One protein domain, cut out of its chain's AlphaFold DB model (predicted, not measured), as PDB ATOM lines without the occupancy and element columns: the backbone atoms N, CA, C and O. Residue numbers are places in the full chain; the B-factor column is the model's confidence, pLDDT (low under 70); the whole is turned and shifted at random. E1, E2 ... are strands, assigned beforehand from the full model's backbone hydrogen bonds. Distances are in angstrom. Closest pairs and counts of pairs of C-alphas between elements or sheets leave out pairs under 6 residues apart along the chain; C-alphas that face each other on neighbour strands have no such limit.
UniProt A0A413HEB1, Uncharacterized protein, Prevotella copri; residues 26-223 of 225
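Overview. This is residues 26 to 223 of the 225 residues of an uncharacterized protein of Prevotella copri (UniProt A0A413HEB1). Two strongly twisted six-stranded sheets make a sandwich, only partly face to face, their strands crossed at 46 degrees; one, E6 E7 E5 E2 E10 E11, is curled like part of a barrel, the other, E1 E8 E9 E12 E13 E14, branches at E1. A small hairpin, E3 and E4, lies at one end of the long axis. The printed part has 198 residues with fourteen named strands, E1 to E14 along the chain, and no named helix; the class is all strand, and the curled sheet is mixed. The whole is compact, with a radius of gyration of the C-alphas of 17.8 A, and spans 58 by 42 by 27 A.

Arrangement. The curled sheet runs, strand beside strand, E6, residues 100 to 103, E7, residues 109 to 116, E5, residues 81 to 88, E2, residues 42 to 52, E10, residues 150 to 159, and E11, residues 162 to 171. E7 and E5 are parallel at 24 degrees; the other neighbours are antiparallel, and E6 with E7 and E10 with E11 are hairpins. Within hydrogen-bond range are N 110 and O 102, 3.2 A, N 115 and O 86, 2.7 A, N 51 and O 85, 2.8 A, N 47 and O 154, 2.8 A, and N 166 and O 155, 2.8 A. In the branched sheet, E1, residues 26 to 34, has antiparallel E8, residues 129 to 131, and E9, residues 138 to 140, on one side, with N 31 and O 130 2.8 A and N 27 and O 138 2.8 A apart. On the other side is parallel E12, residues 190 to 199, with N 30 and O 194 2.9 A apart. E12, E13, residues 205 to 215, and E14, residues 218 to 221, form a meander, each strand the antiparallel neighbour of the one before; N 195 and O 208 are 2.8 A apart, N 213 and O 220 3.2 A. Between the sheets, E10 and E12 are near each other, with 5 pairs of C-alphas within 10 A. The hairpin of E3, residues 64 to 67, and E4, residues 74 to 77, has N 66 and O 75 2.9 A apart.

Along the chain. E1 begins at C-alpha 26 (-51.784, 56.869, 4.838) and is 26.0 A long. E2 is 29.8 A, E10 28.9 A, E11 29.6 A and E12 29.2 A. E13, 30.2 A, bends by 56 degrees at residue 212. E14 ends at C-alpha 221 (-49.636, 65.670, -5.886).

Size, cuts and confidence. The C-alphas farthest apart, of Lys 70 and Gly 161, are 61.2 A apart. The printed part has no cut. The links E2 to E3, E5 to E6, E7 to E8 and E11 to E12 are long. Mean pLDDT of the printed part is 84.9; residues 94 to 106, 202 to 204 and 216 to 223 are under 70.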
ATOM      1  N   ARG A  26     -51.402  58.089   5.574       93.75
ATOM      2  CA  ARG A  26     -51.784  56.869   4.838       93.75
ATOM      3  C   ARG A  26     -50.596  56.342   4.042       93.75
ATOM      4  O   ARG A  26     -50.008  57.099   3.280       93.75
ATOM      5  N   LEU A  27     -50.291  55.055   4.164       92.94
ATOM      6  CA  LEU A  27     -49.296  54.352   3.354       92.94
ATOM      7  C   LEU A  27     -50.002  53.355   2.429       92.94
ATOM      8  O   LEU A  27     -50.907  52.629   2.846       92.94
ATOM      9  N   SER A  28     -49.577  53.339   1.169       93.25
ATOM     10  CA  SER A  28     -50.126  52.495   0.104       93.25
ATOM     11  C   SER A  28     -49.068  52.213  -0.959       93.25
ATOM     12  O   SER A  28     -47.990  52.810  -0.932       93.25
ATOM     13  N   PHE A  29     -49.369  51.322  -1.897       94.88
ATOM     14  CA  PHE A  29     -48.488  51.039  -3.017       94.88
ATOM     15  C   PHE A  29     -49.230  50.639  -4.289       94.88
ATOM     16  O   PHE A  29     -50.378  50.184  -4.253       94.88
ATOM     17  N   ASP A  30     -48.502  50.724  -5.396       95.62
ATOM     18  CA  ASP A  30     -48.784  49.980  -6.613       95.62
ATOM     19  C   ASP A  30     -47.540  49.260  -7.135       95.62
ATOM     20  O   ASP A  30     -46.404  49.610  -6.816       95.62
ATOM     21  N   ILE A  31     -47.777  48.197  -7.896       95.69
ATOM     22  CA  ILE A  31     -46.759  47.359  -8.515       95.69
ATOM     23  C   ILE A  31     -47.067  47.290 -10.005       95.69
ATOM     24  O   ILE A  31     -48.182  46.935 -10.384       95.69
ATOM     25  N   THR A  32     -46.077  47.584 -10.839       95.44
ATOM     26  CA  THR A  32     -46.148  47.457 -12.300       95.44
ATOM     27  C   THR A  32     -44.960  46.652 -12.826       95.44
ATOM     28  O   THR A  32     -43.977  46.444 -12.113       95.44
ATOM     29  N   ALA A  33     -45.010  46.237 -14.092       92.56
ATOM     30  CA  ALA A  33     -43.886  45.591 -14.772       92.56
ATOM     31  C   ALA A  33     -43.029  46.611 -15.550       92.56
ATOM     32  O   ALA A  33     -43.538  47.633 -16.016       92.56
ATOM     33  N   ASN A  34     -41.730  46.341 -15.692       88.38
ATOM     34  CA  ASN A  34     -40.820  47.051 -16.590       88.38
ATOM     35  C   ASN A  34     -39.868  46.059 -17.301       88.38
ATOM     36  O   ASN A  34     -38.997  45.497 -16.637       88.38
ATOM     37  N   PRO A  35     -39.970  45.865 -18.628       88.12
ATOM     38  CA  PRO A  35     -40.900  46.532 -19.543       88.12
ATOM     39  C   PRO A  35     -42.363  46.138 -19.286       88.12
ATOM     40  O   PRO A  35     -42.646  45.218 -18.516       88.12
ATOM     41  N   LYS A  36     -43.297  46.864 -19.913       90.19
ATOM     42  CA  LYS A  36     -44.712  46.477 -19.908       90.19
ATOM     43  C   LYS A  36     -44.849  45.090 -20.545       90.19
ATOM     44  O   LYS A  36     -44.182  44.796 -21.533       90.19
ATOM     45  N   ILE A  37     -45.706  44.255 -19.970       92.06
ATOM     46  CA  ILE A  37     -45.996  42.930 -20.507       92.06
ATOM     47  C   ILE A  37     -46.965  43.094 -21.679       92.06
ATOM     48  O   ILE A  37     -48.063  43.614 -21.500       92.06
ATOM     49  N   GLU A  38     -46.554  42.671 -22.871       90.69
ATOM     50  CA  GLU A  38     -47.398  42.666 -24.079       90.69
ATOM     51  C   GLU A  38     -47.747  41.238 -24.530       90.69
ATOM     52  O   GLU A  38     -48.768  41.003 -25.176       90.69
ATOM     53  N   GLU A  39     -46.912  40.274 -24.149       89.81
ATOM     54  CA  GLU A  39     -47.018  38.863 -24.508       89.81
ATOM     55  C   GLU A  39     -48.044  38.140 -23.621       89.81
ATOM     56  O   GLU A  39     -48.104  38.339 -22.406       89.81
ATOM     57  N   LYS A  40     -48.879  37.287 -24.226       89.38
ATOM     58  CA  LYS A  40     -49.984  36.612 -23.516       89.38
ATOM     59  C   LYS A  40     -49.524  35.511 -22.566       89.38
ATOM     60  O   LYS A  40     -50.246  35.181 -21.630       89.38
ATOM     61  N   ASP A  41     -48.375  34.915 -22.846       90.50
ATOM     62  CA  ASP A  41     -47.761  33.816 -22.102       90.50
ATOM     63  C   ASP A  41     -46.749  34.293 -21.052       90.50
ATOM     64  O   ASP A  41     -46.130  33.465 -20.378       90.50
ATOM     65  N   VAL A  42     -46.616  35.612 -20.882       92.62
ATOM     66  CA  VAL A  42     -45.808  36.231 -19.835       92.62
ATOM     67  C   VAL A  42     -46.712  36.731 -18.715       92.62
ATOM     68  O   VAL A  42     -47.629  37.520 -18.937       92.62
ATOM     69  N   VAL A  43     -46.454  36.272 -17.491       93.94
ATOM     70  CA  VAL A  43     -47.236  36.647 -16.308       93.94
ATOM     71  C   VAL A  43     -46.311  36.827 -15.111       93.94
ATOM     72  O   VAL A  43     -45.465  35.977 -14.839       93.94
ATOM     73  N   ILE A  44     -46.510  37.897 -14.342       94.38
ATOM     74  CA  ILE A  44     -45.920  38.050 -13.009       94.38
ATOM     75  C   ILE A  44     -47.012  37.848 -11.962       94.38
ATOM     76  O   ILE A  44     -47.964  38.617 -11.924       94.38
ATOM     77  N   LYS A  45     -46.883  36.867 -11.068       94.50
ATOM     78  CA  LYS A  45     -47.858  36.636  -9.984       94.50
ATOM     79  C   LYS A  45     -47.253  37.061  -8.654       94.50
ATOM     80  O   LYS A  45     -46.285  36.456  -8.193       94.50
ATOM     81  N   VAL A  46     -47.812  38.087  -8.013       95.00
ATOM     82  CA  VAL A  46     -47.326  38.542  -6.702       95.00
ATOM     83  C   VAL A  46     -47.898  37.632  -5.620       95.00
ATOM     84  O   VAL A  46     -49.109  37.527  -5.451       95.00
ATOM     85  N   LYS A  47     -47.013  36.966  -4.875       93.88
ATOM     86  CA  LYS A  47     -47.374  36.061  -3.777       93.88
ATOM     87  C   LYS A  47     -47.464  36.803  -2.447       93.88
ATOM     88  O   LYS A  47     -48.374  36.554  -1.662       93.88
ATOM     89  N   GLU A  48     -46.517  37.703  -2.200       93.75
ATOM     90  CA  GLU A  48     -46.386  38.403  -0.926       93.75
ATOM     91  C   GLU A  48     -45.774  39.791  -1.132       93.75
ATOM     92  O   GLU A  48     -44.776  39.935  -1.837       93.75
ATOM     93  N   VAL A  49     -46.325  40.796  -0.459       94.75
ATOM     94  CA  VAL A  49     -45.641  42.064  -0.174       94.75
ATOM     95  C   VAL A  49     -45.519  42.171   1.334       94.75
ATOM     96  O   VAL A  49     -46.514  42.014   2.030       94.75
ATOM     97  N   LYS A  50     -44.329  42.436   1.861       93.25
ATOM     98  CA  LYS A  50     -44.085  42.506   3.301       93.25
ATOM     99  C   LYS A  50     -43.339  43.772   3.666       93.25
ATOM    100  O   LYS A  50     -42.314  44.082   3.071       93.25
ATOM    101  N   LEU A  51     -43.839  44.470   4.675       92.94
ATOM    102  CA  LEU A  51     -43.274  45.691   5.228       92.94
ATOM    103  C   LEU A  51     -42.859  45.432   6.676       92.94
ATOM    104  O   LEU A  51     -43.670  44.991   7.496       92.94
ATOM    105  N   TYR A  52     -41.584  45.680   6.968       90.50
ATOM    106  CA  TYR A  52     -40.941  45.238   8.203       90.50
ATOM    107  C   TYR A  52     -39.769  46.141   8.625       90.50
ATOM    108  O   TYR A  52     -39.375  47.066   7.910       90.50
ATOM    109  N   GLY A  53     -39.227  45.878   9.816       89.69
ATOM    110  CA  GLY A  53     -38.137  46.634  10.430       89.69
ATOM    111  C   GLY A  53     -36.748  46.058  10.242       89.69
ATOM    112  O   GLY A  53     -36.283  45.826   9.128       89.69
ATOM    113  N   ASP A  54     -36.038  45.897  11.356       86.94
ATOM    114  CA  ASP A  54     -34.725  45.254  11.404       86.94
ATOM    115  C   ASP A  54     -34.806  43.806  10.895       86.94
ATOM    116  O   ASP A  54     -33.947  43.393  10.111       86.94
ATOM    117  N   LYS A  55     -35.867  43.082  11.278       86.88
ATOM    118  CA  LYS A  55     -36.165  41.696  10.887       86.88
ATOM    119  C   LYS A  55     -37.555  41.572  10.265       86.88
ATOM    120  O   LYS A  55     -38.452  42.347  10.583       86.88
ATOM    121  N   GLU A  56     -37.745  40.571   9.404       85.75
ATOM    122  CA  GLU A  56     -39.006  40.377   8.672       85.75
ATOM    123  C   GLU A  56     -40.228  40.171   9.585       85.75
ATOM    124  O   GLU A  56     -41.338  40.458   9.162       85.75
ATOM    125  N   ASN A  57     -40.058  39.683  10.814       81.69
ATOM    126  CA  ASN A  57     -41.135  39.484  11.795       81.69
ATOM    127  C   ASN A  57     -41.268  40.636  12.807       81.69
ATOM    128  O   ASN A  57     -41.954  40.502  13.815       81.69
ATOM    129  N   LYS A  58     -40.606  41.773  12.564       82.94
ATOM    130  CA  LYS A  58     -40.620  42.912  13.482       82.94
ATOM    131  C   LYS A  58     -41.259  44.139  12.855       82.94
ATOM    132  O   LYS A  58     -40.885  44.579  11.766       82.94
ATOM    133  N   GLY A  59     -42.228  44.690  13.578       81.69
ATOM    134  CA  GLY A  59     -42.876  45.949  13.242       81.69
ATOM    135  C   GLY A  59     -42.009  47.161  13.560       81.69
ATOM    136  O   GLY A  59     -41.043  47.065  14.311       81.69
ATOM    137  N   ILE A  60     -42.370  48.314  12.996       84.69
ATOM    138  CA  ILE A  60     -41.533  49.530  13.056       84.69
ATOM    139  C   ILE A  60     -42.224  50.757  13.625       84.69
ATOM    140  O   ILE A  60     -41.556  51.677  14.085       84.69
ATOM    141  N   PHE A  61     -43.552  50.793  13.567       89.06
ATOM    142  CA  PHE A  61     -44.311  51.975  13.929       89.06
ATOM    143  C   PHE A  61     -44.741  51.901  15.389       89.06
ATOM    144  O   PHE A  61     -45.168  50.853  15.876       89.06
ATOM    145  N   LEU A  62     -44.667  53.042  16.068       89.31
ATOM    146  CA  LEU A  62     -45.403  53.283  17.298       89.31
ATOM    147  C   LEU A  62     -46.897  53.243  16.974       89.31
ATOM    148  O   LEU A  62     -47.379  53.984  16.112       89.31
ATOM    149  N   MET A  63     -47.607  52.355  17.666       87.81
ATOM    150  CA  MET A  63     -49.041  52.134  17.473       87.81
ATOM    151  C   MET A  63     -49.897  52.884  18.504       87.81
ATOM    152  O   MET A  63     -51.118  52.930  18.367       87.81
ATOM    153  N   GLY A  64     -49.271  53.470  19.529       90.19
ATOM    154  CA  GLY A  64     -49.915  54.268  20.571       90.19
ATOM    155  C   GLY A  64     -49.572  55.752  20.463       90.19
ATOM    156  O   GLY A  64     -48.463  56.131  20.082       90.19
ATOM    157  N   GLY A  65     -50.525  56.612  20.813       93.12
ATOM    158  CA  GLY A  65     -50.295  58.049  20.880       93.12
ATOM    159  C   GLY A  65     -51.496  58.824  21.402       93.12
ATOM    160  O   GLY A  65     -52.630  58.348  21.352       93.12
ATOM    161  N   HIS A  66     -51.246  60.044  21.867       95.12
ATOM    162  CA  HIS A  66     -52.290  61.008  22.210       95.12
ATOM    163  C   HIS A  66     -52.443  62.042  21.095       95.12
ATOM    164  O   HIS A  66     -51.459  62.645  20.666       95.12
ATOM    165  N   LEU A  67     -53.679  62.262  20.644       95.06
ATOM    166  CA  LEU A  67     -54.021  63.307  19.682       95.06
ATOM    167  C   LEU A  67     -54.557  64.532  20.423       95.06
ATOM    168  O   LEU A  67     -55.597  64.471  21.081       95.06
ATOM    169  N   ASN A  68     -53.891  65.669  20.264       93.69
ATOM    170  CA  ASN A  68     -54.420  66.946  20.713       93.69
ATOM    171  C   ASN A  68     -55.476  67.439  19.713       93.69
ATOM    172  O   ASN A  68     -55.141  67.915  18.634       93.69
ATOM    173  N   LEU A  69     -56.761  67.365  20.070       89.88
ATOM    174  CA  LEU A  69     -57.864  67.771  19.186       89.88
ATOM    175  C   LEU A  69     -57.902  69.279  18.888       89.88
ATOM    176  O   LEU A  69     -58.520  69.685  17.905       89.88
ATOM    177  N   LYS A  70     -57.244  70.112  19.708       88.00
ATOM    178  CA  LYS A  70     -57.149  71.557  19.475       88.00
ATOM    179  C   LYS A  70     -56.146  71.877  18.370       88.00
ATOM    180  O   LYS A  70     -56.439  72.712  17.522       88.00
ATOM    181  N   THR A  71     -54.976  71.239  18.391       88.56
ATOM    182  CA  THR A  71     -53.876  71.544  17.459       88.56
ATOM    183  C   THR A  71     -53.752  70.549  16.307       88.56
ATOM    184  O   THR A  71     -53.130  70.866  15.299       88.56
ATOM    185  N   GLY A  72     -54.311  69.346  16.446       88.50
ATOM    186  CA  GLY A  72     -54.067  68.213  15.551       88.50
ATOM    187  C   GLY A  72     -52.724  67.514  15.767       88.50
ATOM    188  O   GLY A  72     -52.399  66.591  15.025       88.50
ATOM    189  N   GLY A  73     -51.936  67.962  16.749       91.44
ATOM    190  CA  GLY A  73     -50.616  67.416  17.043       91.44
ATOM    191  C   GLY A  73     -50.691  66.063  17.744       91.44
ATOM    192  O   GLY A  73     -51.558  65.840  18.593       91.44
ATOM    193  N   TRP A  74     -49.752  65.181  17.409       94.88
ATOM    194  CA  TRP A  74     -49.604  63.873  18.039       94.88
ATOM    195  C   TRP A  74     -48.457  63.844  19.040       94.88
ATOM    196  O   TRP A  74     -47.389  64.401  18.800       94.88
ATOM    197  N   SER A  75     -48.669  63.115  20.131       94.31
ATOM    198  CA  SER A  75     -47.629  62.684  21.062       94.31
ATOM    199  C   SER A  75     -47.598  61.151  21.065       94.31
ATOM    200  O   SER A  75     -48.361  60.538  21.819       94.31
ATOM    201  N   PRO A  76     -46.816  60.518  20.168       93.44
ATOM    202  CA  PRO A  76     -46.713  59.065  20.107       93.44
ATOM    203  C   PRO A  76     -45.968  58.525  21.335       93.44
ATOM    204  O   PRO A  76     -45.091  59.194  21.878       93.44
ATOM    205  N   TYR A  77     -46.307  57.313  21.763       92.38
ATOM    206  CA  TYR A  77     -45.621  56.618  22.853       92.38
ATOM    207  C   TYR A  77     -45.426  55.145  22.506       92.38
ATOM    208  O   TYR A  77     -46.158  54.579  21.690       92.38
ATOM    209  N   ASP A  78     -44.430  54.517  23.129       89.25
ATOM    210  CA  ASP A  78     -44.238  53.081  22.985       89.25
ATOM    211  C   ASP A  78     -45.214  52.327  23.885       89.25
ATOM    212  O   ASP A  78     -45.171  52.437  25.107       89.25
ATOM    213  N   ASN A  79     -46.131  51.590  23.267       86.94
ATOM    214  CA  ASN A  79     -47.074  50.718  23.957       86.94
ATOM    215  C   ASN A  79     -46.605  49.256  23.959       86.94
ATOM    216  O   ASN A  79     -47.424  48.364  24.184       86.94
ATOM    217  N   HIS A  80     -45.330  49.010  23.633       84.62
ATOM    218  CA  HIS A  80     -44.730  47.683  23.500       84.62
ATOM    219  C   HIS A  80     -45.448  46.783  22.486       84.62
ATOM    220  O   HIS A  80     -45.289  45.572  22.513       84.62
ATOM    221  N   THR A  81     -46.244  47.349  21.575       82.44
ATOM    222  CA  THR A  81     -46.895  46.608  20.492       82.44
ATOM    223  C   THR A  81     -46.387  47.125  19.156       82.44
ATOM    224  O   THR A  81     -46.570  48.299  18.831       82.44
ATOM    225  N   LYS A  82     -45.800  46.248  18.341       80.69
ATOM    226  CA  LYS A  82     -45.296  46.607  17.007       80.69
ATOM    227  C   LYS A  82     -45.981  45.758  15.946       80.69
ATOM    228  O   LYS A  82     -46.089  44.544  16.092       80.69
ATOM    229  N   TRP A  83     -46.449  46.389  14.874       82.69
ATOM    230  CA  TRP A  83     -47.111  45.685  13.772       82.69
ATOM    231  C   TRP A  83     -46.178  45.565  12.577       82.69
ATOM    232  O   TRP A  83     -45.567  46.557  12.170       82.69
ATOM    233  N   PHE A  84     -46.094  44.370  12.002       84.50
ATOM    234  CA  PHE A  84     -45.551  44.167  10.663       84.50
ATOM    235  C   PHE A  84     -46.681  43.754   9.727       84.50
ATOM    236  O   PHE A  84     -47.651  43.112  10.136       84.50
ATOM    237  N   TYR A  85     -46.566  44.169   8.472       89.75
ATOM    238  CA  TYR A  85     -47.678  44.116   7.535       89.75
ATOM    239  C   TYR A  85     -47.304  43.253   6.348       89.75
ATOM    240  O   TYR A  85     -46.255  43.449   5.732       89.75
ATOM    241  N   THR A  86     -48.187  42.325   6.021       92.25
ATOM    242  CA  THR A  86     -48.071  41.462   4.856       92.25
ATOM    243  C   THR A  86     -49.319  41.628   4.003       92.25
ATOM    244  O   THR A  86     -50.421  41.634   4.533       92.25
ATOM    245  N   TRP A  87     -49.171  41.716   2.686       94.06
ATOM    246  CA  TRP A  87     -50.268  41.618   1.733       94.06
ATOM    247  C   TRP A  87     -50.114  40.352   0.913       94.06
ATOM    248  O   TRP A  87     -49.035  40.086   0.379       94.06
ATOM    249  N   THR A  88     -51.202  39.603   0.780       94.56
ATOM    250  CA  THR A  88     -51.274  38.405  -0.063       94.56
ATOM    251  C   THR A  88     -52.489  38.482  -0.993       94.56
ATOM    252  O   THR A  88     -53.419  39.255  -0.738       94.56
ATOM    253  N   PRO A  89     -52.534  37.685  -2.076       94.31
ATOM    254  CA  PRO A  89     -53.692  37.598  -2.973       94.31
ATOM    255  C   PRO A  89     -55.049  37.412  -2.277       94.31
ATOM    256  O   PRO A  89     -56.065  37.945  -2.720       94.31
ATOM    257  N   ASN A  90     -55.080  36.647  -1.185       90.69
ATOM    258  CA  ASN A  90     -56.308  36.224  -0.513       90.69
ATOM    259  C   ASN A  90     -56.453  36.769   0.918       90.69
ATOM    260  O   ASN A  90     -57.425  36.421   1.588       90.69
ATOM    261  N   GLY A  91     -55.522  37.610   1.385       88.19
ATOM    262  CA  GLY A  91     -55.524  38.124   2.758       88.19
ATOM    263  C   GLY A  91     -55.267  37.047   3.813       88.19
ATOM    264  O   GLY A  91     -55.661  37.206   4.963       88.19
ATOM    265  N   LYS A  92     -54.648  35.928   3.422       84.50
ATOM    266  CA  LYS A  92     -54.305  34.803   4.296       84.50
ATOM    267  C   LYS A  92     -52.857  34.374   4.064       84.50
ATOM    268  O   LYS A  92     -52.309  34.573   2.979       84.50
ATOM    269  N   VAL A  93     -52.259  33.765   5.081       71.62
ATOM    270  CA  VAL A  93     -50.998  33.020   4.992       71.62
ATOM    271  C   VAL A  93     -51.302  31.612   5.504       71.62
ATOM    272  O   VAL A  93     -51.880  31.463   6.578       71.62
ATOM    273  N   GLU A  94     -51.011  30.580   4.711       59.09
ATOM    274  CA  GLU A  94     -51.269  29.192   5.116       59.09
ATOM    275  C   GLU A  94     -50.426  28.828   6.346       59.09
ATOM    276  O   GLU A  94     -49.221  29.068   6.366       59.09
ATOM    277  N   GLY A  95     -51.072  28.257   7.371       57.97
ATOM    278  CA  GLY A  95     -50.424  27.829   8.618       57.97
ATOM    279  C   GLY A  95     -50.197  28.927   9.664       57.97
ATOM    280  O   GLY A  95     -49.518  28.663  10.649       57.97
ATOM    281  N   ASP A  96     -50.738  30.135   9.465       52.88
ATOM    282  CA  ASP A  96     -50.313  31.316  10.220       52.88
ATOM    283  C   ASP A  96     -51.493  32.290  10.457       52.88
ATOM    284  O   ASP A  96     -51.701  33.277   9.745       52.88
ATOM    285  N   GLU A  97     -52.350  31.955  11.430       51.41
ATOM    286  CA  GLU A  97     -53.499  32.773  11.838       51.41
ATOM    287  C   GLU A  97     -53.050  33.906  12.765       51.41
ATOM    288  O   GLU A  97     -52.811  33.638  13.936       51.41
ATOM    289  N   ASN A  98     -52.953  35.154  12.267       51.12
ATOM    290  CA  ASN A  98     -52.705  36.391  13.046       51.12
ATOM    291  C   ASN A  98     -51.891  36.146  14.325       51.12
ATOM    292  O   ASN A  98     -52.342  36.441  15.439       51.12
ATOM    293  N   VAL A  99     -50.734  35.510  14.167       50.09
ATOM    294  CA  VAL A  99     -50.056  34.937  15.314       50.09
ATOM    295  C   VAL A  99     -49.486  36.100  16.127       50.09
ATOM    296  O   VAL A  99     -48.841  37.015  15.604       50.09
ATOM    297  N   LYS A 100     -49.789  36.111  17.428       55.12
ATOM    298  CA  LYS A 100     -49.027  36.881  18.414       55.12
ATOM    299  C   LYS A 100     -47.679  36.180  18.526       55.12
ATOM    300  O   LYS A 100     -47.518  35.336  19.401       55.12
ATOM    301  N   GLU A 101     -46.804  36.400  17.549       56.81
ATOM    302  CA  GLU A 101     -45.682  35.477  17.347       56.81
ATOM    303  C   GLU A 101     -44.698  35.518  18.492       56.81
ATOM    304  O   GLU A 101     -44.248  34.458  18.890       56.81
ATOM    305  N   ASP A 102     -44.440  36.664  19.112       56.97
ATOM    306  CA  ASP A 102     -43.432  36.711  20.159       56.97
ATOM    307  C   ASP A 102     -43.736  37.853  21.128       56.97
ATOM    308  O   ASP A 102     -43.867  39.008  20.712       56.97
ATOM    309  N   VAL A 103     -43.835  37.531  22.422       60.34
ATOM    310  CA  VAL A 103     -43.481  38.484  23.478       60.34
ATOM    311  C   VAL A 103     -41.986  38.317  23.674       60.34
ATOM    312  O   VAL A 103     -41.546  37.272  24.154       60.34
ATOM    313  N   ASN A 104     -41.187  39.290  23.242       64.75
ATOM    314  CA  ASN A 104     -39.744  39.180  23.435       64.75
ATOM    315  C   ASN A 104     -39.360  39.370  24.914       64.75
ATOM    316  O   ASN A 104     -40.184  39.737  25.749       64.75
ATOM    317  N   GLU A 105     -38.083  39.159  25.235       61.84
ATOM    318  CA  GLU A 105     -37.528  39.288  26.594       61.84
ATOM    319  C   GLU A 105     -37.799  40.660  27.248       61.84
ATOM    320  O   GLU A 105     -37.785  40.776  28.471       61.84
ATOM    321  N   ASN A 106     -38.106  41.684  26.443       65.88
ATOM    322  CA  ASN A 106     -38.409  43.045  26.883       65.88
ATOM    323  C   ASN A 106     -39.922  43.321  27.015       65.88
ATOM    324  O   ASN A 106     -40.316  44.464  27.239       65.88
ATOM    325  N   GLY A 107     -40.773  42.303  26.855       71.12
ATOM    326  CA  GLY A 107     -42.228  42.429  26.933       71.12
ATOM    327  C   GLY A 107     -42.894  42.999  25.675       71.12
ATOM    328  O   GLY A 107     -44.067  43.362  25.738       71.12
ATOM    329  N   GLU A 108     -42.186  43.098  24.542       73.19
ATOM    330  CA  GLU A 108     -42.768  43.606  23.294       73.19
ATOM    331  C   GLU A 108     -43.591  42.533  22.578       73.19
ATOM    332  O   GLU A 108     -43.058  41.477  22.250       73.19
ATOM    333  N   GLU A 109     -44.858  42.832  22.282       76.38
ATOM    334  CA  GLU A 109     -45.773  42.006  21.490       76.38
ATOM    335  C   GLU A 109     -45.676  42.395  20.005       76.38
ATOM    336  O   GLU A 109     -46.049  43.503  19.594       76.38
ATOM    337  N   TYR A 110     -45.217  41.464  19.169       74.44
ATOM    338  CA  TYR A 110     -45.252  41.624  17.716       74.44
ATOM    339  C   TYR A 110     -46.559  41.073  17.147       74.44
ATOM    340  O   TYR A 110     -46.944  39.937  17.418       74.44
ATOM    341  N   LYS A 111     -47.255  41.891  16.347       77.81
ATOM    342  CA  LYS A 111     -48.493  41.491  15.666       77.81
ATOM    343  C   LYS A 111     -48.290  41.462  14.166       77.81
ATOM    344  O   LYS A 111     -47.874  42.454  13.563       77.81
ATOM    345  N   LYS A 112     -48.650  40.331  13.575       82.75
ATOM    346  CA  LYS A 112     -48.758  40.164  12.133       82.75
ATOM    347  C   LYS A 112     -50.113  40.674  11.662       82.75
ATOM    348  O   LYS A 112     -51.142  40.214  12.147       82.75
ATOM    349  N   ILE A 113     -50.114  41.599  10.708       86.25
ATOM    350  CA  ILE A 113     -51.327  42.041  10.018       86.25
ATOM    351  C   ILE A 113     -51.267  41.533   8.583       86.25
ATOM    352  O   ILE A 113     -50.330  41.861   7.854       86.25
ATOM    353  N   ILE A 114     -52.258  40.733   8.187       89.81
ATOM    354  CA  ILE A 114     -52.358  40.185   6.833       89.81
ATOM    355  C   ILE A 114     -53.490  40.897   6.093       89.81
ATOM    356  O   ILE A 114     -54.655  40.824   6.477       89.81
ATOM    357  N   TYR A 115     -53.126  41.587   5.024       92.88
ATOM    358  CA  TYR A 115     -54.001  42.344   4.149       92.88
ATOM    359  C   TYR A 115     -54.117  41.706   2.767       92.88
ATOM    360  O   TYR A 115     -53.358  40.804   2.403       92.88
ATOM    361  N   LYS A 116     -55.072  42.195   1.971       94.31
ATOM    362  CA  LYS A 116     -55.323  41.695   0.623       94.31
ATOM    363  C   LYS A 116     -54.720  42.620  -0.438       94.31
ATOM    364  O   LYS A 116     -54.772  43.850  -0.333       94.31
ATOM    365  N   LEU A 117     -54.152  42.024  -1.479       94.38
ATOM    366  CA  LEU A 117     -53.869  42.715  -2.740       94.38
ATOM    367  C   LEU A 117     -55.173  43.005  -3.508       94.38
ATOM    368  O   LEU A 117     -56.239  42.487  -3.170       94.38
ATOM    369  N   SER A 118     -55.096  43.839  -4.545       91.19
ATOM    370  CA  SER A 118     -56.198  44.078  -5.483       91.19
ATOM    371  C   SER A 118     -56.743  42.774  -6.086       91.19
ATOM    372  O   SER A 118     -56.061  41.751  -6.093       91.19
ATOM    373  N   GLU A 119     -57.972  42.812  -6.618       85.38
ATOM    374  CA  GLU A 119     -58.690  41.619  -7.110       85.38
ATOM    375  C   GLU A 119     -57.905  40.792  -8.140       85.38
ATOM    376  O   GLU A 119     -58.034  39.569  -8.160       85.38
ATOM    377  N   HIS A 120     -57.043  41.445  -8.923       88.19
ATOM    378  CA  HIS A 120     -56.112  40.813  -9.855       88.19
ATOM    379  C   HIS A 120     -54.664  40.969  -9.354       88.19
ATOM    380  O   HIS A 120     -54.001  41.948  -9.694       88.19
ATOM    381  N   PRO A 121     -54.139  40.035  -8.539       88.06
ATOM    382  CA  PRO A 121     -52.784  40.096  -7.983       88.06
ATOM    383  C   PRO A 121     -51.723  39.523  -8.945       88.06
ATOM    384  O   PRO A 121     -50.736  38.916  -8.520       88.06
ATOM    385  N   GLN A 122     -51.929  39.696 -10.252       94.12
ATOM    386  CA  GLN A 122     -50.978  39.311 -11.292       94.12
ATOM    387  C   GLN A 122     -50.836  40.427 -12.326       94.12
ATOM    388  O   GLN A 122     -51.802  41.134 -12.592       94.12
ATOM    389  N   LEU A 123     -49.650  40.570 -12.903       95.00
ATOM    390  CA  LEU A 123     -49.391  41.444 -14.038       95.00
ATOM    391  C   LEU A 123     -49.325  40.594 -15.301       95.00
ATOM    392  O   LEU A 123     -48.607  39.594 -15.332       95.00
ATOM    393  N   ASP A 124     -50.052  41.002 -16.329       94.88
ATOM    394  CA  ASP A 124     -50.076  40.369 -17.644       94.88
ATOM    395  C   ASP A 124     -50.401  41.414 -18.727       94.88
ATOM    396  O   ASP A 124     -50.455  42.616 -18.463       94.88
ATOM    397  N   HIS A 125     -50.613  40.965 -19.963       93.31
ATOM    398  CA  HIS A 125     -50.960  41.829 -21.096       93.31
ATOM    399  C   HIS A 125     -52.276  42.623 -20.938       93.31
ATOM    400  O   HIS A 125     -52.502  43.580 -21.680       93.31
ATOM    401  N   THR A 126     -53.153  42.241 -20.004       93.75
ATOM    402  CA  THR A 126     -54.438  42.909 -19.725       93.75
ATOM    403  C   THR A 126     -54.450  43.686 -18.417       93.75
ATOM    404  O   THR A 126     -55.154  44.690 -18.321       93.75
ATOM    405  N   ASN A 127     -53.666  43.256 -17.428       94.06
ATOM    406  CA  ASN A 127     -53.552  43.911 -16.135       94.06
ATOM    407  C   ASN A 127     -52.118  44.391 -15.906       94.06
ATOM    408  O   ASN A 127     -51.222  43.598 -15.630       94.06
ATOM    409  N   ASP A 128     -51.893  45.700 -15.978       93.62
ATOM    410  CA  ASP A 128     -50.556  46.290 -15.860       93.62
ATOM    411  C   ASP A 128     -50.236  46.834 -14.460       93.62
ATOM    412  O   ASP A 128     -49.134  47.349 -14.235       93.62
ATOM    413  N   LYS A 129     -51.169  46.691 -13.508       95.12
ATOM    414  CA  LYS A 129     -51.029  47.213 -12.151       95.12
ATOM    415  C   LYS A 129     -51.661  46.312 -11.089       95.12
ATOM    416  O   LYS A 129     -52.781  45.832 -11.231       95.12
ATOM    417  N   ILE A 130     -50.958  46.159  -9.972       95.81
ATOM    418  CA  ILE A 130     -51.473  45.585  -8.721       95.81
ATOM    419  C   ILE A 130     -51.433  46.678  -7.657       95.81
ATOM    420  O   ILE A 130     -50.450  47.409  -7.569       95.81
ATOM    421  N   THR A 131     -52.465  46.782  -6.822       94.94
ATOM    422  CA  THR A 131     -52.526  47.746  -5.710       94.94
ATOM    423  C   THR A 131     -52.894  47.054  -4.399       94.94
ATOM    424  O   THR A 131     -53.123  45.844  -4.354       94.94
ATOM    425  N   ASN A 132     -53.000  47.818  -3.311       93.75
ATOM    426  CA  ASN A 132     -53.753  47.378  -2.135       93.75
ATOM    427  C   ASN A 132     -55.234  47.150  -2.500       93.75
ATOM    428  O   ASN A 132     -55.768  47.855  -3.362       93.75
ATOM    429  N   ALA A 133     -55.915  46.226  -1.814       92.38
ATOM    430  CA  ALA A 133     -57.379  46.240  -1.764       92.38
ATOM    431  C   ALA A 133     -57.891  47.503  -1.039       92.38
ATOM    432  O   ALA A 133     -57.153  48.150  -0.292       92.38
ATOM    433  N   ALA A 134     -59.161  47.856  -1.250       86.62
ATOM    434  CA  ALA A 134     -59.746  49.118  -0.780       86.62
ATOM    435  C   ALA A 134     -59.713  49.315   0.752       86.62
ATOM    436  O   ALA A 134     -59.737  50.442   1.238       86.62
ATOM    437  N   ASP A 135     -59.649  48.232   1.517       86.50
ATOM    438  CA  ASP A 135     -59.589  48.195   2.982       86.50
ATOM    439  C   ASP A 135     -58.195  47.826   3.520       86.50
ATOM    440  O   ASP A 135     -58.000  47.673   4.722       86.50
ATOM    441  N   SER A 136     -57.207  47.707   2.633       91.19
ATOM    442  CA  SER A 136     -55.885  47.147   2.918       91.19
ATOM    443  C   SER A 136     -54.783  48.212   2.968       91.19
ATOM    444  O   SER A 136     -53.637  47.961   2.590       91.19
ATOM    445  N   TYR A 137     -55.124  49.422   3.413       91.00
ATOM    446  CA  TYR A 137     -54.171  50.515   3.617       91.00
ATOM    447  C   TYR A 137     -53.589  50.504   5.032       91.00
ATOM    448  O   TYR A 137     -54.240  50.081   5.987       91.00
ATOM    449  N   ILE A 138     -52.381  51.048   5.192       92.12
ATOM    450  CA  ILE A 138     -51.826  51.313   6.522       92.12
ATOM    451  C   ILE A 138     -52.096  52.766   6.888       92.12
ATOM    452  O   ILE A 138     -51.817  53.680   6.110       92.12
ATOM    453  N   TYR A 139     -52.577  52.977   8.109       92.44
ATOM    454  CA  TYR A 139     -52.668  54.295   8.718       92.44
ATOM    455  C   TYR A 139     -51.709  54.377   9.896       92.44
ATOM    456  O   TYR A 139     -51.809  53.586  10.830       92.44
ATOM    457  N   ILE A 140     -50.794  55.340   9.856       92.69
ATOM    458  CA  ILE A 140     -49.762  55.498  10.882       92.69
ATOM    459  C   ILE A 140     -49.915  56.822  11.617       92.69
ATOM    460  O   ILE A 140     -50.293  57.850  11.043       92.69
ATOM    461  N   ILE A 141     -49.610  56.780  12.910       94.12
ATOM    462  CA  ILE A 141     -49.499  57.974  13.739       94.12
ATOM    463  C   ILE A 141     -48.265  58.755  13.274       94.12
ATOM    464  O   ILE A 141     -47.201  58.145  13.125       94.12
ATOM    465  N   PRO A 142     -48.376  60.076  13.056       93.81
ATOM    466  CA  PRO A 142     -47.222  60.932  12.836       93.81
ATOM    467  C   PRO A 142     -46.191  60.766  13.950       93.81
ATOM    468  O   PRO A 142     -46.486  60.977  15.126       93.81
ATOM    469  N   GLN A 143     -44.988  60.345  13.574       91.69
ATOM    470  CA  GLN A 143     -43.918  59.981  14.497       91.69
ATOM    471  C   GLN A 143     -42.544  60.278  13.893       91.69
ATOM    472  O   GLN A 143     -42.433  60.605  12.710       91.69
ATOM    473  N   GLN A 144     -41.507  60.178  14.724       90.44
ATOM    474  CA  GLN A 144     -40.113  60.322  14.308       90.44
ATOM    475  C   GLN A 144     -39.718  59.248  13.286       90.44
ATOM    476  O   GLN A 144     -40.347  58.188  13.202       90.44
ATOM    477  N   LYS A 145     -38.666  59.521  12.513       91.06
ATOM    478  CA  LYS A 145     -38.145  58.584  11.519       91.06
ATOM    479  C   LYS A 145     -37.751  57.250  12.176       91.06
ATOM    480  O   LYS A 145     -36.976  57.252  13.136       91.06
ATOM    481  N   PRO A 146     -38.247  56.101  11.680       89.25
ATOM    482  CA  PRO A 146     -37.855  54.805  12.218       89.25
ATOM    483  C   PRO A 146     -36.411  54.467  11.822       89.25
ATOM    484  O   PRO A 146     -35.942  54.844  10.749       89.25
ATOM    485  N   ALA A 147     -35.722  53.689  12.660       89.62
ATOM    486  CA  ALA A 147     -34.346  53.257  12.391       89.62
ATOM    487  C   ALA A 147     -34.238  52.300  11.190       89.62
ATOM    488  O   ALA A 147     -33.227  52.275  10.495       89.62
ATOM    489  N   ASN A 148     -35.279  51.500  10.952       90.56
ATOM    490  CA  ASN A 148     -35.372  50.582   9.824       90.56
ATOM    491  C   ASN A 148     -36.763  50.698   9.206       90.56
ATOM    492  O   ASN A 148     -37.756  50.687   9.931       90.56
ATOM    493  N   PHE A 149     -36.833  50.750   7.879       92.44
ATOM    494  CA  PHE A 149     -38.092  50.637   7.155       92.44
ATOM    495  C   PHE A 149     -37.854  49.898   5.846       92.44
ATOM    496  O   PHE A 149     -37.366  50.474   4.878       92.44
ATOM    497  N   LYS A 150     -38.130  48.597   5.838       92.56
ATOM    498  CA  LYS A 150     -37.771  47.700   4.741       92.56
ATOM    499  C   LYS A 150     -39.008  47.057   4.134       92.56
ATOM    500  O   LYS A 150     -40.045  46.901   4.780       92.56
ATOM    501  N   LEU A 151     -38.860  46.672   2.878       93.44
ATOM    502  CA  LEU A 151     -39.859  45.985   2.086       93.44
ATOM    503  C   LEU A 151     -39.258  44.725   1.473       93.44
ATOM    504  O   LEU A 151     -38.114  44.731   1.017       93.44
ATOM    505  N   LYS A 152     -40.072  43.679   1.408       93.69
ATOM    506  CA  LYS A 152     -39.847  42.475   0.620       93.69
ATOM    507  C   LYS A 152     -41.031  42.240  -0.310       93.69
ATOM    508  O   LYS A 152     -42.174  42.395   0.110       93.69
ATOM    509  N   ILE A 153     -40.765  41.830  -1.545       93.94
ATOM    510  CA  ILE A 153     -41.794  41.318  -2.458       93.94
ATOM    511  C   ILE A 153     -41.378  39.921  -2.908       93.94
ATOM    512  O   ILE A 153     -40.233  39.711  -3.314       93.94
ATOM    513  N   VAL A 154     -42.309  38.975  -2.835       94.12
ATOM    514  CA  VAL A 154     -42.172  37.623  -3.376       94.12
ATOM    515  C   VAL A 154     -43.137  37.481  -4.539       94.12
ATOM    516  O   VAL A 154     -44.339  37.697  -4.381       94.12
ATOM    517  N   TYR A 155     -42.628  37.102  -5.703       93.44
ATOM    518  CA  TYR A 155     -43.436  36.928  -6.907       93.44
ATOM    519  C   TYR A 155     -42.905  35.783  -7.761       93.44
ATOM    520  O   TYR A 155     -41.767  35.354  -7.584       93.44
ATOM    521  N   THR A 156     -43.733  35.266  -8.665       93.00
ATOM    522  CA  THR A 156     -43.273  34.385  -9.739       93.00
ATOM    523  C   THR A 156     -43.293  35.093 -11.073       93.00
ATOM    524  O   THR A 156     -44.218  35.852 -11.345       93.00
ATOM    525  N   VAL A 157     -42.282  34.826 -11.894       91.81
ATOM    526  CA  VAL A 157     -42.252  35.188 -13.312       91.81
ATOM    527  C   VAL A 157     -42.506  33.914 -14.103       91.81
ATOM    528  O   VAL A 157     -41.797  32.928 -13.918       91.81
ATOM    529  N   GLN A 158     -43.527  33.930 -14.950       91.69
ATOM    530  CA  GLN A 158     -43.854  32.853 -15.874       91.69
ATOM    531  C   GLN A 158     -43.652  33.363 -17.304       91.69
ATOM    532  O   GLN A 158     -44.166  34.428 -17.636       91.69
ATOM    533  N   GLN A 159     -42.905  32.621 -18.123       89.31
ATOM    534  CA  GLN A 159     -42.671  32.906 -19.544       89.31
ATOM    535  C   GLN A 159     -42.745  31.593 -20.326       89.31
ATOM    536  O   GLN A 159     -41.849  30.746 -20.237       89.31
ATOM    537  N   GLY A 160     -43.849  31.375 -21.041       87.38
ATOM    538  CA  GLY A 160     -44.120  30.093 -21.689       87.38
ATOM    539  C   GLY A 160     -44.135  28.940 -20.674       87.38
ATOM    540  O   GLY A 160     -44.967  28.907 -19.766       87.38
ATOM    541  N   GLY A 161     -43.211  27.984 -20.830       86.50
ATOM    542  CA  GLY A 161     -43.049  26.835 -19.924       86.50
ATOM    543  C   GLY A 161     -42.106  27.064 -18.733       86.50
ATOM    544  O   GLY A 161     -41.953  26.161 -17.913       86.50
ATOM    545  N   PHE A 162     -41.454  28.226 -18.642       88.12
ATOM    546  CA  PHE A 162     -40.545  28.567 -17.548       88.12
ATOM    547  C   PHE A 162     -41.297  29.287 -16.424       88.12
ATOM    548  O   PHE A 162     -42.077  30.200 -16.692       88.12
ATOM    549  N   GLU A 163     -41.040  28.901 -15.173       91.00
ATOM    550  CA  GLU A 163     -41.538  29.592 -13.982       91.00
ATOM    551  C   GLU A 163     -40.423  29.704 -12.934       91.00
ATOM    552  O   GLU A 163     -39.814  28.706 -12.552       91.00
ATOM    553  N   GLU A 164     -40.192  30.915 -12.428       91.06
ATOM    554  CA  GLU A 164     -39.202  31.189 -11.384       91.06
ATOM    555  C   GLU A 164     -39.813  32.020 -10.255       91.06
ATOM    556  O   GLU A 164     -40.550  32.972 -10.499       91.06
ATOM    557  N   THR A 165     -39.506  31.674  -8.997       92.50
ATOM    558  CA  THR A 165     -39.888  32.485  -7.829       92.50
ATOM    559  C   THR A 165     -38.751  33.423  -7.443       92.50
ATOM    560  O   THR A 165     -37.668  32.974  -7.076       92.50
ATOM    561  N   VAL A 166     -39.041  34.719  -7.417       91.44
ATOM    562  CA  VAL A 166     -38.096  35.790  -7.105       91.44
ATOM    563  C   VAL A 166     -38.441  36.419  -5.757       91.44
ATOM    564  O   VAL A 166     -39.611  36.552  -5.384       91.44
ATOM    565  N   LYS A 167     -37.407  36.826  -5.015       92.75
ATOM    566  CA  LYS A 167     -37.530  37.619  -3.788       92.75
ATOM    567  C   LYS A 167     -36.699  38.885  -3.938       92.75
ATOM    568  O   LYS A 167     -35.488  38.799  -4.116       92.75
ATOM    569  N   VAL A 168     -37.339  40.043  -3.838       91.75
ATOM    570  CA  VAL A 168     -36.663  41.346  -3.887       91.75
ATOM    571  C   VAL A 168     -36.815  42.073  -2.565       91.75
ATOM    572  O   VAL A 168     -37.822  41.925  -1.874       91.75
ATOM    573  N   TYR A 169     -35.801  42.866  -2.231       91.94
ATOM    574  CA  TYR A 169     -35.693  43.592  -0.974       91.94
ATOM    575  C   TYR A 169     -35.369  45.058  -1.243       91.94
ATOM    576  O   TYR A 169     -34.590  45.373  -2.144       91.94
ATOM    577  N   LYS A 170     -35.933  45.964  -0.443       91.81
ATOM    578  CA  LYS A 170     -35.630  47.397  -0.522       91.81
ATOM    579  C   LYS A 170     -35.698  48.048   0.843       91.81
ATOM    580  O   LYS A 170     -36.599  47.768   1.628       91.81
ATOM    581  N   ASN A 171     -34.763  48.950   1.102       92.56
ATOM    582  CA  ASN A 171     -34.877  49.900   2.193       92.56
ATOM    583  C   ASN A 171     -35.682  51.111   1.705       92.56
ATOM    584  O   ASN A 171     -35.272  51.809   0.779       92.56
ATOM    585  N   LEU A 172     -36.849  51.336   2.300       92.06
ATOM    586  CA  LEU A 172     -37.744  52.427   1.926       92.06
ATOM    587  C   LEU A 172     -37.263  53.781   2.474       92.06
ATOM    588  O   LEU A 172     -37.688  54.818   1.980       92.06
ATOM    589  N   LEU A 173     -36.348  53.803   3.452       91.31
ATOM    590  CA  LEU A 173     -35.758  55.060   3.933       91.31
ATOM    591  C   LEU A 173     -34.902  55.765   2.872       91.31
ATOM    592  O   LEU A 173     -34.729  56.975   2.967       91.31
ATOM    593  N   ASP A 174     -34.409  55.029   1.873       89.25
ATOM    594  CA  ASP A 174     -33.535  55.561   0.818       89.25
ATOM    595  C   ASP A 174     -34.321  56.248  -0.314       89.25
ATOM    596  O   ASP A 174     -33.735  56.908  -1.166       89.25
ATOM    597  N   ILE A 175     -35.645  56.070  -0.343       87.50
ATOM    598  CA  ILE A 175     -36.550  56.598  -1.382       87.50
ATOM    599  C   ILE A 175     -37.570  57.598  -0.834       87.50
ATOM    600  O   ILE A 175     -38.399  58.116  -1.583       87.50
ATOM    601  N   LEU A 176     -37.598  57.780   0.485       87.06
ATOM    602  CA  LEU A 176     -38.494  58.717   1.145       87.06
ATOM    603  C   LEU A 176     -37.866  60.112   1.165       87.06
ATOM    604  O   LEU A 176     -36.640  60.228   1.084       87.06
ATOM    605  N   PRO A 177     -38.688  61.169   1.295       80.25
ATOM    606  CA  PRO A 177     -38.177  62.519   1.459       80.25
ATOM    607  C   PRO A 177     -37.153  62.598   2.600       80.25
ATOM    608  O   PRO A 177     -37.250  61.829   3.568       80.25
ATOM    609  N   PRO A 178     -36.179  63.522   2.508       79.81
ATOM    610  CA  PRO A 178     -35.236  63.751   3.591       79.81
ATOM    611  C   PRO A 178     -35.981  64.066   4.888       79.81
ATOM    612  O   PRO A 178     -37.038  64.698   4.886       79.81
ATOM    613  N   ASP A 179     -35.415  63.588   5.991       80.56
ATOM    614  CA  ASP A 179     -35.975  63.809   7.317       80.56
ATOM    615  C   ASP A 179     -35.800  65.277   7.718       80.56
ATOM    616  O   ASP A 179     -34.707  65.829   7.584       80.56
ATOM    617  N   ASP A 180     -36.865  65.891   8.222       79.94
ATOM    618  CA  ASP A 180     -36.815  67.204   8.859       79.94
ATOM    619  C   ASP A 180     -37.163  66.997  10.326       79.94
ATOM    620  O   ASP A 180     -38.319  66.757  10.667       79.94
ATOM    621  N   SER A 181     -36.159  67.094  11.197       78.00
ATOM    622  CA  SER A 181     -36.301  66.822  12.631       78.00
ATOM    623  C   SER A 181     -37.308  67.735  13.338       78.00
ATOM    624  O   SER A 181     -37.735  67.425  14.453       78.00
ATOM    625  N   ASN A 182     -37.722  68.839  12.705       81.06
ATOM    626  CA  ASN A 182     -38.763  69.725  13.223       81.06
ATOM    627  C   ASN A 182     -40.182  69.178  13.004       81.06
ATOM    628  O   ASN A 182     -41.125  69.664  13.633       81.06
ATOM    629  N   TYR A 183     -40.348  68.178  12.136       82.25
ATOM    630  CA  TYR A 183     -41.639  67.596  11.789       82.25
ATOM    631  C   TYR A 183     -41.640  66.074  11.962       82.25
ATOM    632  O   TYR A 183     -40.604  65.417  11.919       82.25
ATOM    633  N   PRO A 184     -42.820  65.462  12.152       85.88
ATOM    634  CA  PRO A 184     -42.946  64.020  12.033       85.88
ATOM    635  C   PRO A 184     -42.512  63.553  10.640       85.88
ATOM    636  O   PRO A 184     -42.919  64.142   9.636       85.88
ATOM    637  N   PHE A 185     -41.768  62.450  10.584       91.19
ATOM    638  CA  PHE A 185     -41.268  61.878   9.334       91.19
ATOM    639  C   PHE A 185     -42.415  61.509   8.381       91.19
ATOM    640  O   PHE A 185     -42.396  61.823   7.192       91.19
ATOM    641  N   PHE A 186     -43.475  60.913   8.935       91.06
ATOM    642  CA  PHE A 186     -44.754  60.767   8.249       91.06
ATOM    643  C   PHE A 186     -45.757  61.778   8.789       91.06
ATOM    644  O   PHE A 186     -46.093  61.757   9.971       91.06
ATOM    645  N   GLN A 187     -46.261  62.653   7.925       90.94
ATOM    646  CA  GLN A 187     -47.111  63.763   8.344       90.94
ATOM    647  C   GLN A 187     -48.596  63.396   8.313       90.94
ATOM    648  O   GLN A 187     -49.095  62.760   7.381       90.94
ATOM    649  N   GLY A 188     -49.328  63.842   9.337       91.50
ATOM    650  CA  GLY A 188     -50.775  63.663   9.413       91.50
ATOM    651  C   GLY A 188     -51.473  64.350   8.240       91.50
ATOM    652  O   GLY A 188     -51.152  65.484   7.894       91.50
ATOM    653  N   GLY A 189     -52.413  63.651   7.609       90.62
ATOM    654  CA  GLY A 189     -53.128  64.155   6.437       90.62
ATOM    655  C   GLY A 189     -52.334  64.150   5.136       90.62
ATOM    656  O   GLY A 189     -52.822  64.675   4.135       90.62
ATOM    657  N   LYS A 190     -51.165  63.505   5.114       91.44
ATOM    658  CA  LYS A 190     -50.467  63.138   3.883       91.44
ATOM    659  C   LYS A 190     -50.677  61.660   3.557       91.44
ATOM    660  O   LYS A 190     -50.891  60.820   4.438       91.44
ATOM    661  N   ALA A 191     -50.621  61.352   2.270       92.00
ATOM    662  CA  ALA A 191     -50.607  59.996   1.751       92.00
ATOM    663  C   ALA A 191     -49.282  59.739   1.031       92.00
ATOM    664  O   ALA A 191     -48.814  60.584   0.272       92.00
ATOM    665  N   TYR A 192     -48.712  58.566   1.285       92.69
ATOM    666  CA  TYR A 192     -47.446  58.091   0.749       92.69
ATOM    667  C   TYR A 192     -47.745  56.860  -0.108       92.69
ATOM    668  O   TYR A 192     -48.279  55.861   0.391       92.69
ATOM    669  N   VAL A 193     -47.454  56.953  -1.403       93.12
ATOM    670  CA  VAL A 193     -47.678  55.885  -2.382       93.12
ATOM    671  C   VAL A 193     -46.327  55.406  -2.891       93.12
ATOM    672  O   VAL A 193     -45.571  56.181  -3.473       93.12
ATOM    673  N   PHE A 194     -46.009  54.136  -2.653       93.38
ATOM    674  CA  PHE A 194     -44.807  53.505  -3.191       93.38
ATOM    675  C   PHE A 194     -45.116  52.855  -4.541       93.38
ATOM    676  O   PHE A 194     -46.003  52.012  -4.638       93.38
ATOM    677  N   HIS A 195     -44.375  53.237  -5.574       94.31
ATOM    678  CA  HIS A 195     -44.507  52.726  -6.933       94.31
ATOM    679  C   HIS A 195     -43.388  51.723  -7.202       94.31
ATOM    680  O   HIS A 195     -42.239  52.107  -7.442       94.31
ATOM    681  N   PHE A 196     -43.715  50.439  -7.137       93.88
ATOM    682  CA  PHE A 196     -42.780  49.344  -7.358       93.88
ATOM    683  C   PHE A 196     -42.790  48.917  -8.823       93.88
ATOM    684  O   PHE A 196     -43.846  48.665  -9.400       93.88
ATOM    685  N   LYS A 197     -41.609  48.779  -9.423       92.69
ATOM    686  CA  LYS A 197     -41.453  48.286 -10.793       92.69
ATOM    687  C   LYS A 197     -40.685  46.974 -10.776       92.69
ATOM    688  O   LYS A 197     -39.487  46.953 -10.490       92.69
ATOM    689  N   LEU A 198     -41.392  45.886 -11.071       91.19
ATOM    690  CA  LEU A 198     -40.824  44.549 -11.208       91.19
ATOM    691  C   LEU A 198     -40.285  44.362 -12.619       91.19
ATOM    692  O   LEU A 198     -40.946  44.715 -13.592       91.19
ATOM    693  N   SER A 199     -39.090  43.803 -12.731       81.94
ATOM    694  CA  SER A 199     -38.513  43.440 -14.018       81.94
ATOM    695  C   SER A 199     -38.849  41.996 -14.372       81.94
ATOM    696  O   SER A 199     -38.967  41.144 -13.493       81.94
ATOM    697  N   LEU A 200     -38.976  41.729 -15.673       77.44
ATOM    698  CA  LEU A 200     -39.038  40.365 -16.205       77.44
ATOM    699  C   LEU A 200     -37.696  39.636 -16.057       77.44
ATOM    700  O   LEU A 200     -37.667  38.419 -15.943       77.44
ATOM    701  N   ASP A 201     -36.601  40.398 -16.017       74.62
ATOM    702  CA  ASP A 201     -35.290  39.940 -15.562       74.62
ATOM    703  C   ASP A 201     -35.186  40.179 -14.038       74.62
ATOM    704  O   ASP A 201     -35.104  41.348 -13.632       74.62
ATOM    705  N   PRO A 202     -35.187  39.126 -13.195       60.03
ATOM    706  CA  PRO A 202     -35.268  39.207 -11.729       60.03
ATOM    707  C   PRO A 202     -34.242  40.123 -11.050       60.03
ATOM    708  O   PRO A 202     -34.423  40.514  -9.895       60.03
ATOM    709  N   VAL A 203     -33.151  40.457 -11.744       62.09
ATOM    710  CA  VAL A 203     -32.025  41.235 -11.214       62.09
ATOM    711  C   VAL A 203     -32.364  42.724 -11.043       62.09
ATOM    712  O   VAL A 203     -31.745  43.407 -10.224       62.09
ATOM    713  N   LYS A 204     -33.348  43.258 -11.781       67.06
ATOM    714  CA  LYS A 204     -33.684  44.694 -11.760       67.06
ATOM    715  C   LYS A 204     -34.957  44.969 -10.954       67.06
ATOM    716  O   LYS A 204     -36.040  44.513 -11.300       67.06
ATOM    717  N   PHE A 205     -34.845  45.779  -9.903       75.31
ATOM    718  CA  PHE A 205     -35.981  46.217  -9.087       75.31
ATOM    719  C   PHE A 205     -35.883  47.713  -8.788       75.31
ATOM    720  O   PHE A 205     -34.926  48.163  -8.149       75.31
ATOM    721  N   ASP A 206     -36.871  48.482  -9.250       82.44
ATOM    722  CA  ASP A 206     -36.915  49.935  -9.070       82.44
ATOM    723  C   ASP A 206     -38.121  50.353  -8.228       82.44
ATOM    724  O   ASP A 206     -39.192  49.745  -8.293       82.44
ATOM    725  N   VAL A 207     -37.934  51.390  -7.415       79.25
ATOM    726  CA  VAL A 207     -38.955  51.892  -6.496       79.25
ATOM    727  C   VAL A 207     -38.922  53.408  -6.468       79.25
ATOM    728  O   VAL A 207     -37.865  53.999  -6.256       79.25
ATOM    729  N   LYS A 208     -40.096  54.024  -6.605       86.75
ATOM    730  CA  LYS A 208     -40.297  55.465  -6.423       86.75
ATOM    731  C   LYS A 208     -41.357  55.738  -5.363       86.75
ATOM    732  O   LYS A 208     -42.172  54.863  -5.076       86.75
ATOM    733  N   THR A 209     -41.375  56.950  -4.819       85.06
ATOM    734  CA  THR A 209     -42.379  57.371  -3.834       85.06
ATOM    735  C   THR A 209     -43.065  58.648  -4.290       85.06
ATOM    736  O   THR A 209     -42.394  59.583  -4.715       85.06
ATOM    737  N   THR A 210     -44.384  58.704  -4.130       84.75
ATOM    738  CA  THR A 210     -45.190  59.914  -4.312       84.75
ATOM    739  C   THR A 210     -45.811  60.310  -2.979       84.75
ATOM    740  O   THR A 210     -46.344  59.460  -2.258       84.75
ATOM    741  N   VAL A 211     -45.735  61.598  -2.637       82.19
ATOM    742  CA  VAL A 211     -46.286  62.153  -1.396       82.19
ATOM    743  C   VAL A 211     -47.233  63.293  -1.740       82.19
ATOM    744  O   VAL A 211     -46.879  64.204  -2.477       82.19
ATOM    745  N   GLY A 212     -48.445  63.264  -1.193       81.06
ATOM    746  CA  GLY A 212     -49.431  64.309  -1.464       81.06
ATOM    747  C   GLY A 212     -50.467  64.469  -0.364       81.06
ATOM    748  O   GLY A 212     -50.480  63.732   0.627       81.06
ATOM    749  N   ASN A 213     -51.339  65.465  -0.528       81.25
ATOM    750  CA  ASN A 213     -52.432  65.713   0.410       81.25
ATOM    751  C   ASN A 213     -53.437  64.563   0.361       81.25
ATOM    752  O   ASN A 213     -53.886  64.163  -0.713       81.25
ATOM    753  N   TRP A 214     -53.812  64.055   1.534       78.88
ATOM    754  CA  TRP A 214     -54.824  63.019   1.654       78.88
ATOM    755  C   TRP A 214     -56.212  63.663   1.695       78.88
ATOM    756  O   TRP A 214     -56.628  64.212   2.718       78.88
ATOM    757  N   ILE A 215     -56.923  63.612   0.566       71.94
ATOM    758  CA  ILE A 215     -58.280  64.148   0.422       71.94
ATOM    759  C   ILE A 215     -59.201  63.000  -0.005       71.94
ATOM    760  O   ILE A 215     -59.276  62.642  -1.178       71.94
ATOM    761  N   GLY A 216     -59.908  62.389   0.950       62.06
ATOM    762  CA  GLY A 216     -60.776  61.244   0.656       62.06
ATOM    763  C   GLY A 216     -59.970  60.026   0.188       62.06
ATOM    764  O   GLY A 216     -59.119  59.538   0.929       62.06
ATOM    765  N   ASN A 217     -60.223  59.524  -1.025       51.66
ATOM    766  CA  ASN A 217     -59.441  58.425  -1.613       51.66
ATOM    767  C   ASN A 217     -58.287  58.906  -2.504       51.66
ATOM    768  O   ASN A 217     -57.363  58.132  -2.766       51.66
ATOM    769  N   GLU A 218     -58.303  60.173  -2.916       47.31
ATOM    770  CA  GLU A 218     -57.349  60.749  -3.859       47.31
ATOM    771  C   GLU A 218     -56.125  61.326  -3.137       47.31
ATOM    772  O   GLU A 218     -56.225  61.939  -2.067       47.31
ATOM    773  N   VAL A 219     -54.954  61.122  -3.740       51.72
ATOM    774  CA  VAL A 219     -53.725  61.847  -3.407       51.72
ATOM    775  C   VAL A 219     -53.579  62.924  -4.469       51.72
ATOM    776  O   VAL A 219     -53.454  62.601  -5.645       51.72
ATOM    777  N   LYS A 220     -53.662  64.197  -4.074       45.62
ATOM    778  CA  LYS A 220     -53.323  65.302  -4.979       45.62
ATOM    779  C   LYS A 220     -51.848  65.618  -4.790       45.62
ATOM    780  O   LYS A 220     -51.444  65.939  -3.668       45.62
ATOM    781  N   ASP A 221     -51.081  65.467  -5.866       39.69
ATOM    782  CA  ASP A 221     -49.636  65.670  -5.886       39.69
ATOM    783  C   ASP A 221     -49.297  67.091  -5.437       39.69
ATOM    784  O   ASP A 221     -49.654  68.078  -6.079       39.69
ATOM    785  N   GLU A 222     -48.570  67.187  -4.332       41.91
ATOM    786  CA  GLU A 222     -47.722  68.332  -4.046       41.91
ATOM    787  C   GLU A 222     -46.308  67.763  -3.983       41.91
ATOM    788  O   GLU A 222     -45.861  67.347  -2.918       41.91
ATOM    789  N   ILE A 223     -45.636  67.785  -5.141       41.22
ATOM    790  CA  ILE A 223     -44.209  67.504  -5.385       41.22
ATOM    791  C   ILE A 223     -43.909  66.083  -5.908       41.22
ATOM    792  O   ILE A 223     -43.932  65.090  -5.185       41.22
TER     793      ILE A 223